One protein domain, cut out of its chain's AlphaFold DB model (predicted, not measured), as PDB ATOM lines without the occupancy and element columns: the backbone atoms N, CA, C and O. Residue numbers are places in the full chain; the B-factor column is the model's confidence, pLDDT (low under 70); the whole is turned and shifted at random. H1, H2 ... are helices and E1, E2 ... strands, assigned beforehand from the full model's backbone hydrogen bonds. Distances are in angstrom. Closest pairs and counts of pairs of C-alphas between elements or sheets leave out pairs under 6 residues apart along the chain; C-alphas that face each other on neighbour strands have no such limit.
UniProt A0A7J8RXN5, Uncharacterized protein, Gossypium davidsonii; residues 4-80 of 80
ATOM      1  N   ARG A   4     -14.380  56.942  34.520       90.12
ATOM      2  CA  ARG A   4     -13.053  57.490  34.846       90.12
ATOM      3  C   ARG A   4     -12.015  56.395  35.090       90.12
ATOM      4  O   ARG A   4     -10.864  56.565  34.723       90.12
ATOM      5  N   GLU A   5     -12.423  55.265  35.667       90.69
ATOM      6  CA  GLU A   5     -11.531  54.116  35.876       90.69
ATOM      7  C   GLU A   5     -11.130  53.486  34.544       90.69
ATOM      8  O   GLU A   5      -9.957  53.189  34.347       90.69
ATOM      9  N   ILE A   6     -12.085  53.348  33.615       88.19
ATOM     10  CA  ILE A   6     -11.823  52.858  32.254       88.19
ATOM     11  C   ILE A   6     -10.841  53.794  31.552       88.19
ATOM     12  O   ILE A   6      -9.831  53.338  31.036       88.19
ATOM     13  N   GLN A   7     -11.102  55.105  31.575       91.50
ATOM     14  CA  GLN A   7     -10.207  56.087  30.963       91.50
ATOM     15  C   GLN A   7      -8.798  56.003  31.557       91.50
ATOM     16  O   GLN A   7      -7.836  55.913  30.807       91.50
ATOM     17  N   ARG A   8      -8.683  55.978  32.893       91.19
ATOM     18  CA  ARG A   8      -7.388  55.909  33.577       91.19
ATOM     19  C   ARG A   8      -6.603  54.667  33.167       91.19
ATOM     20  O   ARG A   8      -5.434  54.806  32.844       91.19
ATOM     21  N   ARG A   9      -7.245  53.493  33.156       91.25
ATOM     22  CA  ARG A   9      -6.603  52.225  32.770       91.25
ATOM     23  C   ARG A   9      -6.136  52.237  31.323       91.25
ATOM     24  O   ARG A   9      -4.980  51.950  31.059       91.25
ATOM     25  N   VAL A  10      -7.004  52.636  30.393       88.38
ATOM     26  CA  VAL A  10      -6.635  52.624  28.972       88.38
ATOM     27  C   VAL A  10      -5.555  53.673  28.685       88.38
ATOM     28  O   VAL A  10      -4.627  53.398  27.935       88.38
ATOM     29  N   SER A  11      -5.609  54.848  29.321       89.31
ATOM     30  CA  SER A  11      -4.541  55.843  29.186       89.31
ATOM     31  C   SER A  11      -3.217  55.394  29.805       89.31
ATOM     32  O   SER A  11      -2.177  55.718  29.242       89.31
ATOM     33  N   SER A  12      -3.230  54.641  30.913       91.56
ATOM     34  CA  SER A  12      -1.998  54.096  31.501       91.56
ATOM     35  C   SER A  12      -1.421  52.927  30.705       91.56
ATOM     36  O   SER A  12      -0.211  52.844  30.570       91.56
ATOM     37  N   GLU A  13      -2.269  52.040  30.183       92.12
ATOM     38  CA  GLU A  13      -1.843  50.827  29.469       92.12
ATOM     39  C   GLU A  13      -1.441  51.116  28.020       92.12
ATOM     40  O   GLU A  13      -0.505  50.517  27.508       92.12
ATOM     41  N   MET A  14      -2.144  52.031  27.345       88.75
ATOM     42  CA  MET A  14      -1.903  52.334  25.930       88.75
ATOM     43  C   MET A  14      -1.091  53.612  25.712       88.75
ATOM     44  O   MET A  14      -0.769  53.930  24.573       88.75
ATOM     45  N   HIS A  15      -0.800  54.373  26.773       88.69
ATOM     46  CA  HIS A  15      -0.127  55.676  26.702       88.69
ATOM     47  C   HIS A  15      -0.804  56.680  25.747       88.69
ATOM     48  O   HIS A  15      -0.157  57.548  25.166       88.69
ATOM     49  N   VAL A  16      -2.133  56.592  25.598       86.75
ATOM     50  CA  VAL A  16      -2.930  57.494  24.751       86.75
ATOM     51  C   VAL A  16      -3.852  58.358  25.606       86.75
ATOM     52  O   VAL A  16      -4.540  57.873  26.513       86.75
ATOM     53  N   ASN A  17      -3.939  59.648  25.279       86.81
ATOM     54  CA  ASN A  17      -4.936  60.528  25.877       86.81
ATOM     55  C   ASN A  17      -6.315  60.268  25.249       86.81
ATOM     56  O   ASN A  17      -6.533  60.486  24.055       86.81
ATOM     57  N   ILE A  18      -7.257  59.771  26.050       85.06
ATOM     58  CA  ILE A  18      -8.566  59.332  25.566       85.06
ATOM     59  C   ILE A  18      -9.646  60.244  26.122       85.06
ATOM     60  O   ILE A  18      -9.777  60.415  27.330       85.06
ATOM     61  N   ASN A  19     -10.480  60.783  25.233       90.69
ATOM     62  CA  ASN A  19     -11.648  61.559  25.631       90.69
ATOM     63  C   ASN A  19     -12.710  60.658  26.295       90.69
ATOM     64  O   ASN A  19     -13.018  59.562  25.818       90.69
ATOM     65  N   MET A  20     -13.349  61.167  27.348       89.38
ATOM     66  CA  MET A  20     -14.467  60.534  28.049       89.38
ATOM     67  C   MET A  20     -15.605  60.080  27.118       89.38
ATOM     68  O   MET A  20     -16.244  59.053  27.363       89.38
ATOM     69  N   THR A  21     -15.863  60.815  26.033       91.50
ATOM     70  CA  THR A  21     -16.868  60.443  25.022       91.50
ATOM     71  C   THR A  21     -16.531  59.127  24.321       91.50
ATOM     72  O   THR A  21     -17.433  58.316  24.095       91.50
ATOM     73  N   ARG A  22     -15.247  58.856  24.048       89.44
ATOM     74  CA  ARG A  22     -14.788  57.580  23.475       89.44
ATOM     75  C   ARG A  22     -14.982  56.436  24.466       89.44
ATOM     76  O   ARG A  22     -15.542  55.411  24.085       89.44
ATOM     77  N   CYS A  23     -14.649  56.639  25.742       90.81
ATOM     78  CA  CYS A  23     -14.891  55.642  26.793       90.81
ATOM     79  C   CYS A  23     -16.381  55.293  26.933       90.81
ATOM     80  O   CYS A  23     -16.734  54.123  27.072       90.81
ATOM     81  N   ARG A  24     -17.273  56.294  26.861       92.19
ATOM     82  CA  ARG A  24     -18.732  56.074  26.874       92.19
ATOM     83  C   ARG A  24     -19.189  55.226  25.693       92.19
ATOM     84  O   ARG A  24     -19.926  54.265  25.900       92.19
ATOM     85  N   ARG A  25     -18.747  55.567  24.477       92.88
ATOM     86  CA  ARG A  25     -19.093  54.822  23.257       92.88
ATOM     87  C   ARG A  25     -18.582  53.385  23.321       92.88
ATOM     88  O   ARG A  25     -19.376  52.474  23.135       92.88
ATOM     89  N   ALA A  26     -17.321  53.182  23.695       90.25
ATOM     90  CA  ALA A  26     -16.737  51.850  23.842       90.25
ATOM     91  C   ALA A  26     -17.495  50.999  24.875       90.25
ATOM     92  O   ALA A  26     -17.868  49.863  24.589       90.25
ATOM     93  N   LYS A  27     -17.810  51.569  26.048       90.25
ATOM     94  CA  LYS A  27     -18.612  50.883  27.074       90.25
ATOM     95  C   LYS A  27     -19.998  50.495  26.551       90.25
ATOM     96  O   LYS A  27     -20.462  49.397  26.852       90.25
ATOM     97  N   LYS A  28     -20.649  51.372  25.779       90.25
ATOM     98  CA  LYS A  28     -21.932  51.072  25.133       90.25
ATOM     99  C   LYS A  28     -21.784  49.923  24.134       90.25
ATOM    100  O   LYS A  28     -22.508  48.952  24.260       90.25
ATOM    101  N   THR A  29     -20.804  49.969  23.233       89.88
ATOM    102  CA  THR A  29     -20.564  48.900  22.250       89.88
ATOM    103  C   THR A  29     -20.319  47.544  22.908       89.88
ATOM    104  O   THR A  29     -20.872  46.547  22.458       89.88
ATOM    105  N   VAL A  30     -19.520  47.488  23.977       87.69
ATOM    106  CA  VAL A  30     -19.278  46.238  24.716       87.69
ATOM    107  C   VAL A  30     -20.567  45.722  25.351       87.69
ATOM    108  O   VAL A  30     -20.860  44.534  25.247       87.69
ATOM    109  N   LYS A  31     -21.363  46.609  25.961       84.25
ATOM    110  CA  LYS A  31     -22.663  46.243  26.530       84.25
ATOM    111  C   LYS A  31     -23.621  45.734  25.451       84.25
ATOM    112  O   LYS A  31     -24.221  44.687  25.639       84.25
ATOM    113  N   ASP A  32     -23.732  46.436  24.329       82.31
ATOM    114  CA  ASP A  32     -24.626  46.072  23.230       82.31
ATOM    115  C   ASP A  32     -24.210  44.735  22.598       82.31
ATOM    116  O   ASP A  32     -25.074  43.926  22.276       82.31
ATOM    117  N   LYS A  33     -22.902  44.458  22.484       81.25
ATOM    118  CA  LYS A  33     -22.383  43.146  22.058       81.25
ATOM    119  C   LYS A  33     -22.738  42.045  23.052       81.25
ATOM    120  O   LYS A  33     -23.283  41.032  22.643       81.25
ATOM    121  N   LEU A  34     -22.486  42.259  24.344       77.06
ATOM    122  CA  LEU A  34     -22.866  41.306  25.394       77.06
ATOM    123  C   LEU A  34     -24.366  41.007  25.372       77.06
ATOM    124  O   LEU A  34     -24.759  39.860  25.483       77.06
ATOM    125  N   VAL A  35     -25.198  42.031  25.198       67.06
ATOM    126  CA  VAL A  35     -26.658  41.897  25.185       67.06
ATOM    127  C   VAL A  35     -27.166  41.229  23.898       67.06
ATOM    128  O   VAL A  35     -28.080  40.411  23.963       67.06
ATOM    129  N   ARG A  36     -26.572  41.526  22.734       62.59
ATOM    130  CA  ARG A  36     -26.880  40.820  21.476       62.59
ATOM    131  C   ARG A  36     -26.496  39.343  21.530       62.59
ATOM    132  O   ARG A  36     -27.235  38.528  20.991       62.59
ATOM    133  N   ASN A  37     -25.397  39.016  22.203       63.22
ATOM    134  CA  ASN A  37     -24.864  37.659  22.348       63.22
ATOM    135  C   ASN A  37     -25.689  36.749  23.276       63.22
ATOM    136  O   ASN A  37     -25.161  35.754  23.737       63.22
ATOM    137  N   PHE A  38     -26.928  37.098  23.628       67.81
ATOM    138  CA  PHE A  38     -27.824  36.149  24.298       67.81
ATOM    139  C   PHE A  38     -29.082  35.851  23.484       67.81
ATOM    140  O   PHE A  38     -29.825  34.936  23.818       67.81
ATOM    141  N   VAL A  39     -29.357  36.616  22.420       75.19
ATOM    142  CA  VAL A  39     -30.592  36.465  21.635       75.19
ATOM    143  C   VAL A  39     -30.649  35.093  20.959       75.19
ATOM    144  O   VAL A  39     -31.713  34.478  20.932       75.19
ATOM    145  N   GLN A  40     -29.518  34.600  20.450       76.94
ATOM    146  CA  GLN A  40     -29.443  33.286  19.802       76.94
ATOM    147  C   GLN A  40     -29.590  32.151  20.819       76.94
ATOM    148  O   GLN A  40     -30.313  31.191  20.586       76.94
ATOM    149  N   GLU A  41     -28.965  32.293  21.979       77.19
ATOM    150  CA  GLU A  41     -29.011  31.354  23.091       77.19
ATOM    151  C   GLU A  41     -30.431  31.229  23.651       77.19
ATOM    152  O   GLU A  41     -30.885  30.127  23.954       77.19
ATOM    153  N   PHE A  42     -31.166  32.343  23.722       76.25
ATOM    154  CA  PHE A  42     -32.584  32.334  24.075       76.25
ATOM    155  C   PHE A  42     -33.460  31.674  23.014       76.25
ATOM    156  O   PHE A  42     -34.394  30.970  23.388       76.25
ATOM    157  N   ALA A  43     -33.177  31.889  21.727       80.75
ATOM    158  CA  ALA A  43     -33.899  31.215  20.650       80.75
ATOM    159  C   ALA A  43     -33.718  29.690  20.740       80.75
ATOM    160  O   ALA A  43     -34.707  28.972  20.796       80.75
ATOM    161  N   MET A  44     -32.481  29.213  20.926       84.38
ATOM    162  CA  MET A  44     -32.202  27.780  21.101       84.38
ATOM    163  C   MET A  44     -32.913  27.171  22.320       84.38
ATOM    164  O   MET A  44     -33.370  26.032  22.271       84.38
ATOM    165  N   LEU A  45     -33.020  27.917  23.425       84.44
ATOM    166  CA  LEU A  45     -33.758  27.484  24.619       84.44
ATOM    167  C   LEU A  45     -35.267  27.352  24.367       84.44
ATOM    168  O   LEU A  45     -35.888  26.435  24.905       84.44
ATOM    169  N   TRP A  46     -35.843  28.252  23.564       83.00
ATOM    170  CA  TRP A  46     -37.234  28.156  23.121       83.00
ATOM    171  C   TRP A  46     -37.446  26.953  22.205       83.00
ATOM    172  O   TRP A  46     -38.314  26.136  22.501       83.00
ATOM    173  N   ASP A  47     -36.600  26.793  21.184       87.50
ATOM    174  CA  ASP A  47     -36.669  25.664  20.248       87.50
ATOM    175  C   ASP A  47     -36.592  24.320  20.997       87.50
ATOM    176  O   ASP A  47     -37.358  23.392  20.737       87.50
ATOM    177  N   TYR A  48     -35.711  24.230  22.000       85.31
ATOM    178  CA  TYR A  48     -35.581  23.044  22.846       85.31
ATOM    179  C   TYR A  48     -36.826  22.776  23.704       85.31
ATOM    180  O   TYR A  48     -37.243  21.624  23.848       85.31
ATOM    181  N   ALA A  49     -37.432  23.816  24.283       83.31
ATOM    182  CA  ALA A  49     -38.662  23.665  25.056       83.31
ATOM    183  C   ALA A  49     -39.819  23.163  24.174       83.31
ATOM    184  O   ALA A  49     -40.546  22.256  24.589       83.31
ATOM    185  N   ASP A  50     -39.937  23.687  22.953       85.19
ATOM    186  CA  ASP A  50     -40.954  23.277  21.983       85.19
ATOM    187  C   ASP A  50     -40.758  21.818  21.544       85.19
ATOM    188  O   ASP A  50     -41.711  21.031  21.559       85.19
ATOM    189  N   GLU A  51     -39.521  21.402  21.247       87.38
ATOM    190  CA  GLU A  51     -39.215  20.000  20.938       87.38
ATOM    191  C   GLU A  51     -39.621  19.043  22.064       87.38
ATOM    192  O   GLU A  51     -40.142  17.950  21.806       87.38
ATOM    193  N   LEU A  52     -39.367  19.419  23.319       83.50
ATOM    194  CA  LEU A  52     -39.692  18.562  24.451       83.50
ATOM    195  C   LEU A  52     -41.209  18.415  24.650       83.50
ATOM    196  O   LEU A  52     -41.660  17.318  24.994       83.50
ATOM    197  N   ILE A  53     -41.986  19.478  24.407       84.12
ATOM    198  CA  ILE A  53     -43.457  19.439  24.432       84.12
ATOM    199  C   ILE A  53     -43.978  18.517  23.325       84.12
ATOM    200  O   ILE A  53     -44.837  17.675  23.585       84.12
ATOM    201  N   LEU A  54     -43.428  18.627  22.111       85.12
ATOM    202  CA  LEU A  54     -43.818  17.785  20.977       85.12
ATOM    203  C   LEU A  54     -43.535  16.301  21.231       85.12
ATOM    204  O   LEU A  54     -44.375  15.452  20.934       85.12
ATOM    205  N   LYS A  55     -42.368  15.978  21.804       85.12
ATOM    206  CA  LYS A  55     -41.982  14.590  22.112       85.12
ATOM    207  C   LYS A  55     -42.761  14.008  23.291       85.12
ATOM    208  O   LYS A  55     -43.017  12.807  23.305       85.12
ATOM    209  N   ASN A  56     -43.136  14.828  24.274       81.69
ATOM    210  CA  ASN A  56     -43.819  14.383  25.488       81.69
ATOM    211  C   ASN A  56     -45.022  15.284  25.816       81.69
ATOM    212  O   ASN A  56     -44.983  16.020  26.803       81.69
ATOM    213  N   PRO A  57     -46.132  15.189  25.064       76.06
ATOM    214  CA  PRO A  57     -47.269  16.108  25.194       76.06
ATOM    215  C   PRO A  57     -48.009  16.015  26.538       76.06
ATOM    216  O   PRO A  57     -48.771  16.911  26.891       76.06
ATOM    217  N   ARG A  58     -47.795  14.941  27.312       79.62
ATOM    218  CA  ARG A  58     -48.312  14.812  28.688       79.62
ATOM    219  C   ARG A  58     -47.464  15.538  29.735       79.62
ATOM    220  O   ARG A  58     -47.956  15.752  30.842       79.62
ATOM    221  N   ASN A  59     -46.219  15.895  29.425       72.56
ATOM    222  CA  ASN A  59     -45.362  16.615  30.359       72.56
ATOM    223  C   ASN A  59     -45.677  18.107  30.319       72.56
ATOM    224  O   ASN A  59     -45.834  18.712  29.263       72.56
ATOM    225  N   THR A  60     -45.749  18.711  31.502       72.88
ATOM    226  CA  THR A  60     -45.946  20.154  31.623       72.88
ATOM    227  C   THR A  60     -44.588  20.829  31.656       72.88
ATOM    228  O   THR A  60     -44.014  20.980  32.731       72.88
ATOM    229  N   ILE A  61     -44.087  21.230  30.490       72.75
ATOM    230  CA  ILE A  61     -42.817  21.951  30.399       72.75
ATOM    231  C   ILE A  61     -43.076  23.449  30.436       72.75
ATOM    232  O   ILE A  61     -43.930  23.963  29.711       72.75
ATOM    233  N   LYS A  62     -42.366  24.164  31.310       77.38
ATOM    234  CA  LYS A  62     -42.502  25.620  31.450       77.38
ATOM    235  C   LYS A  62     -41.138  26.281  31.489       77.38
ATOM    236  O   LYS A  62     -40.356  26.059  32.412       77.38
ATOM    237  N   MET A  63     -40.890  27.183  30.542       79.69
ATOM    238  CA  MET A  63     -39.726  28.056  30.612       79.69
ATOM    239  C   MET A  63     -40.046  29.314  31.424       79.69
ATOM    240  O   MET A  63     -40.856  30.155  31.030       79.69
ATOM    241  N   ALA A  64     -39.394  29.450  32.576       78.62
ATOM    242  CA  ALA A  64     -39.471  30.634  33.412       78.62
ATOM    243  C   ALA A  64     -38.412  31.650  32.981       78.62
ATOM    244  O   ALA A  64     -37.204  31.389  33.005       78.62
ATOM    245  N   VAL A  65     -38.885  32.842  32.639       78.06
ATOM    246  CA  VAL A  65     -38.067  33.932  32.122       78.06
ATOM    247  C   VAL A  65     -38.374  35.191  32.920       78.06
ATOM    248  O   VAL A  65     -39.531  35.580  33.059       78.06
ATOM    249  N   ASN A  66     -37.344  35.840  33.454       78.38
ATOM    250  CA  ASN A  66     -37.482  37.119  34.136       78.38
ATOM    251  C   ASN A  66     -37.371  38.264  33.125       78.38
ATOM    252  O   ASN A  66     -36.485  38.268  32.270       78.38
ATOM    253  N   ARG A  67     -38.225  39.278  33.264       75.31
ATOM    254  CA  ARG A  67     -38.094  40.562  32.567       75.31
ATOM    255  C   ARG A  67     -38.065  41.672  33.609       75.31
ATOM    256  O   ARG A  67     -38.898  41.683  34.507       75.31
ATOM    257  N   PHE A  68     -37.099  42.581  33.503       67.12
ATOM    258  CA  PHE A  68     -37.002  43.741  34.401       67.12
ATOM    259  C   PHE A  68     -37.947  44.872  33.970       67.12
ATOM    260  O   PHE A  68     -38.474  45.593  34.806       67.12
ATOM    261  N   THR A  69     -38.188  44.998  32.665       68.88
ATOM    262  CA  THR A  69     -39.203  45.863  32.045       68.88
ATOM    263  C   THR A  69     -39.845  45.139  30.858       68.88
ATOM    264  O   THR A  69     -39.261  44.190  30.328       68.88
ATOM    265  N   LEU A  70     -41.031  45.577  30.414       68.12
ATOM    266  CA  LEU A  70     -41.752  44.938  29.298       68.12
ATOM    267  C   LEU A  70     -40.907  44.875  28.010       68.12
ATOM    268  O   LEU A  70     -40.969  43.887  27.283       68.12
ATOM    269  N   GLU A  71     -40.074  45.897  27.796       70.81
ATOM    270  CA  GLU A  71     -39.167  46.023  26.647       70.81
ATOM    271  C   GLU A  71     -37.757  45.464  26.893       70.81
ATOM    272  O   GLU A  71     -36.916  45.457  25.994       70.81
ATOM    273  N   SER A  72     -37.454  45.015  28.115       67.38
ATOM    274  CA  SER A  72     -36.150  44.413  28.397       67.38
ATOM    275  C   SER A  72     -36.040  43.029  27.777       67.38
ATOM    276  O   SER A  72     -37.004  42.260  27.738       67.38
ATOM    277  N   LEU A  73     -34.820  42.691  27.360       66.50
ATOM    278  CA  LEU A  73     -34.528  41.343  26.914       66.50
ATOM    279  C   LEU A  73     -34.790  40.336  28.046       66.50
ATOM    280  O   LEU A  73     -34.410  40.578  29.202       66.50
ATOM    281  N   PRO A  74     -35.454  39.218  27.722       71.38
ATOM    282  CA  PRO A  74     -35.721  38.154  28.673       71.38
ATOM    283  C   PRO A  74     -34.427  37.620  29.294       71.38
ATOM    284  O   PRO A  74     -33.419  37.496  28.612       71.38
ATOM    285  N   HIS A  75     -34.455  37.305  30.588       72.38
ATOM    286  CA  HIS A  75     -33.371  36.630  31.300       72.38
ATOM    287  C   HIS A  75     -33.837  35.238  31.723       72.38
ATOM    288  O   HIS A  75     -34.859  35.103  32.399       72.38
ATOM    289  N   PHE A  76     -33.096  34.198  31.340       74.25
ATOM    290  CA  PHE A  76     -33.444  32.821  31.671       74.25
ATOM    291  C   PHE A  76     -33.384  32.635  33.184       74.25
ATOM    292  O   PHE A  76     -32.426  33.067  33.830       74.25
ATOM    293  N   LYS A  77     -34.408  31.993  33.750       76.38
ATOM    294  CA  LYS A  77     -34.429  31.637  35.169       76.38
ATOM    295  C   LYS A  77     -34.325  30.132  35.351       76.38
ATOM    296  O   LYS A  77     -33.461  29.677  36.095       76.38
ATOM    297  N   ARG A  78     -35.236  29.376  34.731       72.69
ATOM    298  CA  ARG A  78     -35.327  27.920  34.888       72.69
ATOM    299  C   ARG A  78     -36.238  27.301  33.828       72.69
ATOM    300  O   ARG A  78     -37.138  27.972  33.332       72.69
ATOM    301  N   LEU A  79     -36.035  26.019  33.549       74.50
ATOM    302  CA  LEU A  79     -36.935  25.170  32.773       74.50
ATOM    303  C   LEU A  79     -37.486  24.096  33.727       74.50
ATOM    304  O   LEU A  79     -36.711  23.512  34.493       74.50
ATOM    305  N   TYR A  80     -38.808  23.948  33.763       67.62
ATOM    306  CA  TYR A  80     -39.547  22.950  34.546       67.62
ATOM    307  C   TYR A  80     -40.126  21.902  33.618       67.62
ATOM    308  O   TYR A  80     -40.500  22.323  32.502       67.62
TER     309      TYR A  80
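AT A GLANCE: This is residues 4 to 80 of the 80 residues of an uncharacterized protein of Gossypium davidsonii (UniProt A0A7J8RXN5). A small two-stranded hairpin, E1 and E2, packs beside the helix H3 at one end of a long rod. H3 and H2 follow each other nearly in line and make the rod's length, and H1 makes a corner with H2 at the other end. The printed part has 77 residues, with three named helices and two named strands in the order H1, H2, H3, E1, E2; the sheet, E1 - E2, is antiparallel, and the class is mostly helix. The whole is extended, with a radius of gyration of the C-alphas of 20.0 A and spans of 63 by 23 by 15 A.

IN THESE COORDINATES: E1 is residues 63 to 66, and E2 is residues 75 to 79, 12.1 A long. H3, residues 39 to 55, is 24.7 A long and begins with C-alpha 39 at (-30.592, 36.465, 21.635). H2, residues 20 to 36, is 24.2 A long. H1, residues 4 to 14, is 15.2 A long, with C-alpha 4 at (-13.053, 57.490, 34.846). C-alpha 79 ends E2 at (-36.935, 25.170, 32.773).

HOW THE PARTS SIT: E1 and E2 form an antiparallel hairpin, 152 degrees between directions, with N 64 and O 78 at 2.8 A and N 66 and O 75 at 2.8 A, within hydrogen-bond range. The closest C-alphas of H3 and E1 are those of Ala 49 and Met 63, 7.2 A apart; for H3 and E2, Phe 42 and Phe 76, 7.7 A. H2 and H3 meet only through their link. H2 touches H1 with residues 20 to 23 alone, about perpendicular at 83 degrees; their closest C-alphas are those of Gln 7 and Cys 23, 6.3 A apart. H1 and H3 are apart. In H1, H2 and H3 every O i to N i+4 pair is within hydrogen-bond range.

THE WHOLE: The C-alphas farthest apart, those of His 15 and Arg 58, are 63.2 A apart. The printed part has no cut and no long link. Residues 28 to 34, in H2, stand free. Mean pLDDT of the printed part is 81.3, with residues 35 to 38, 68 to 70, 72 to 73 and 80 under 70.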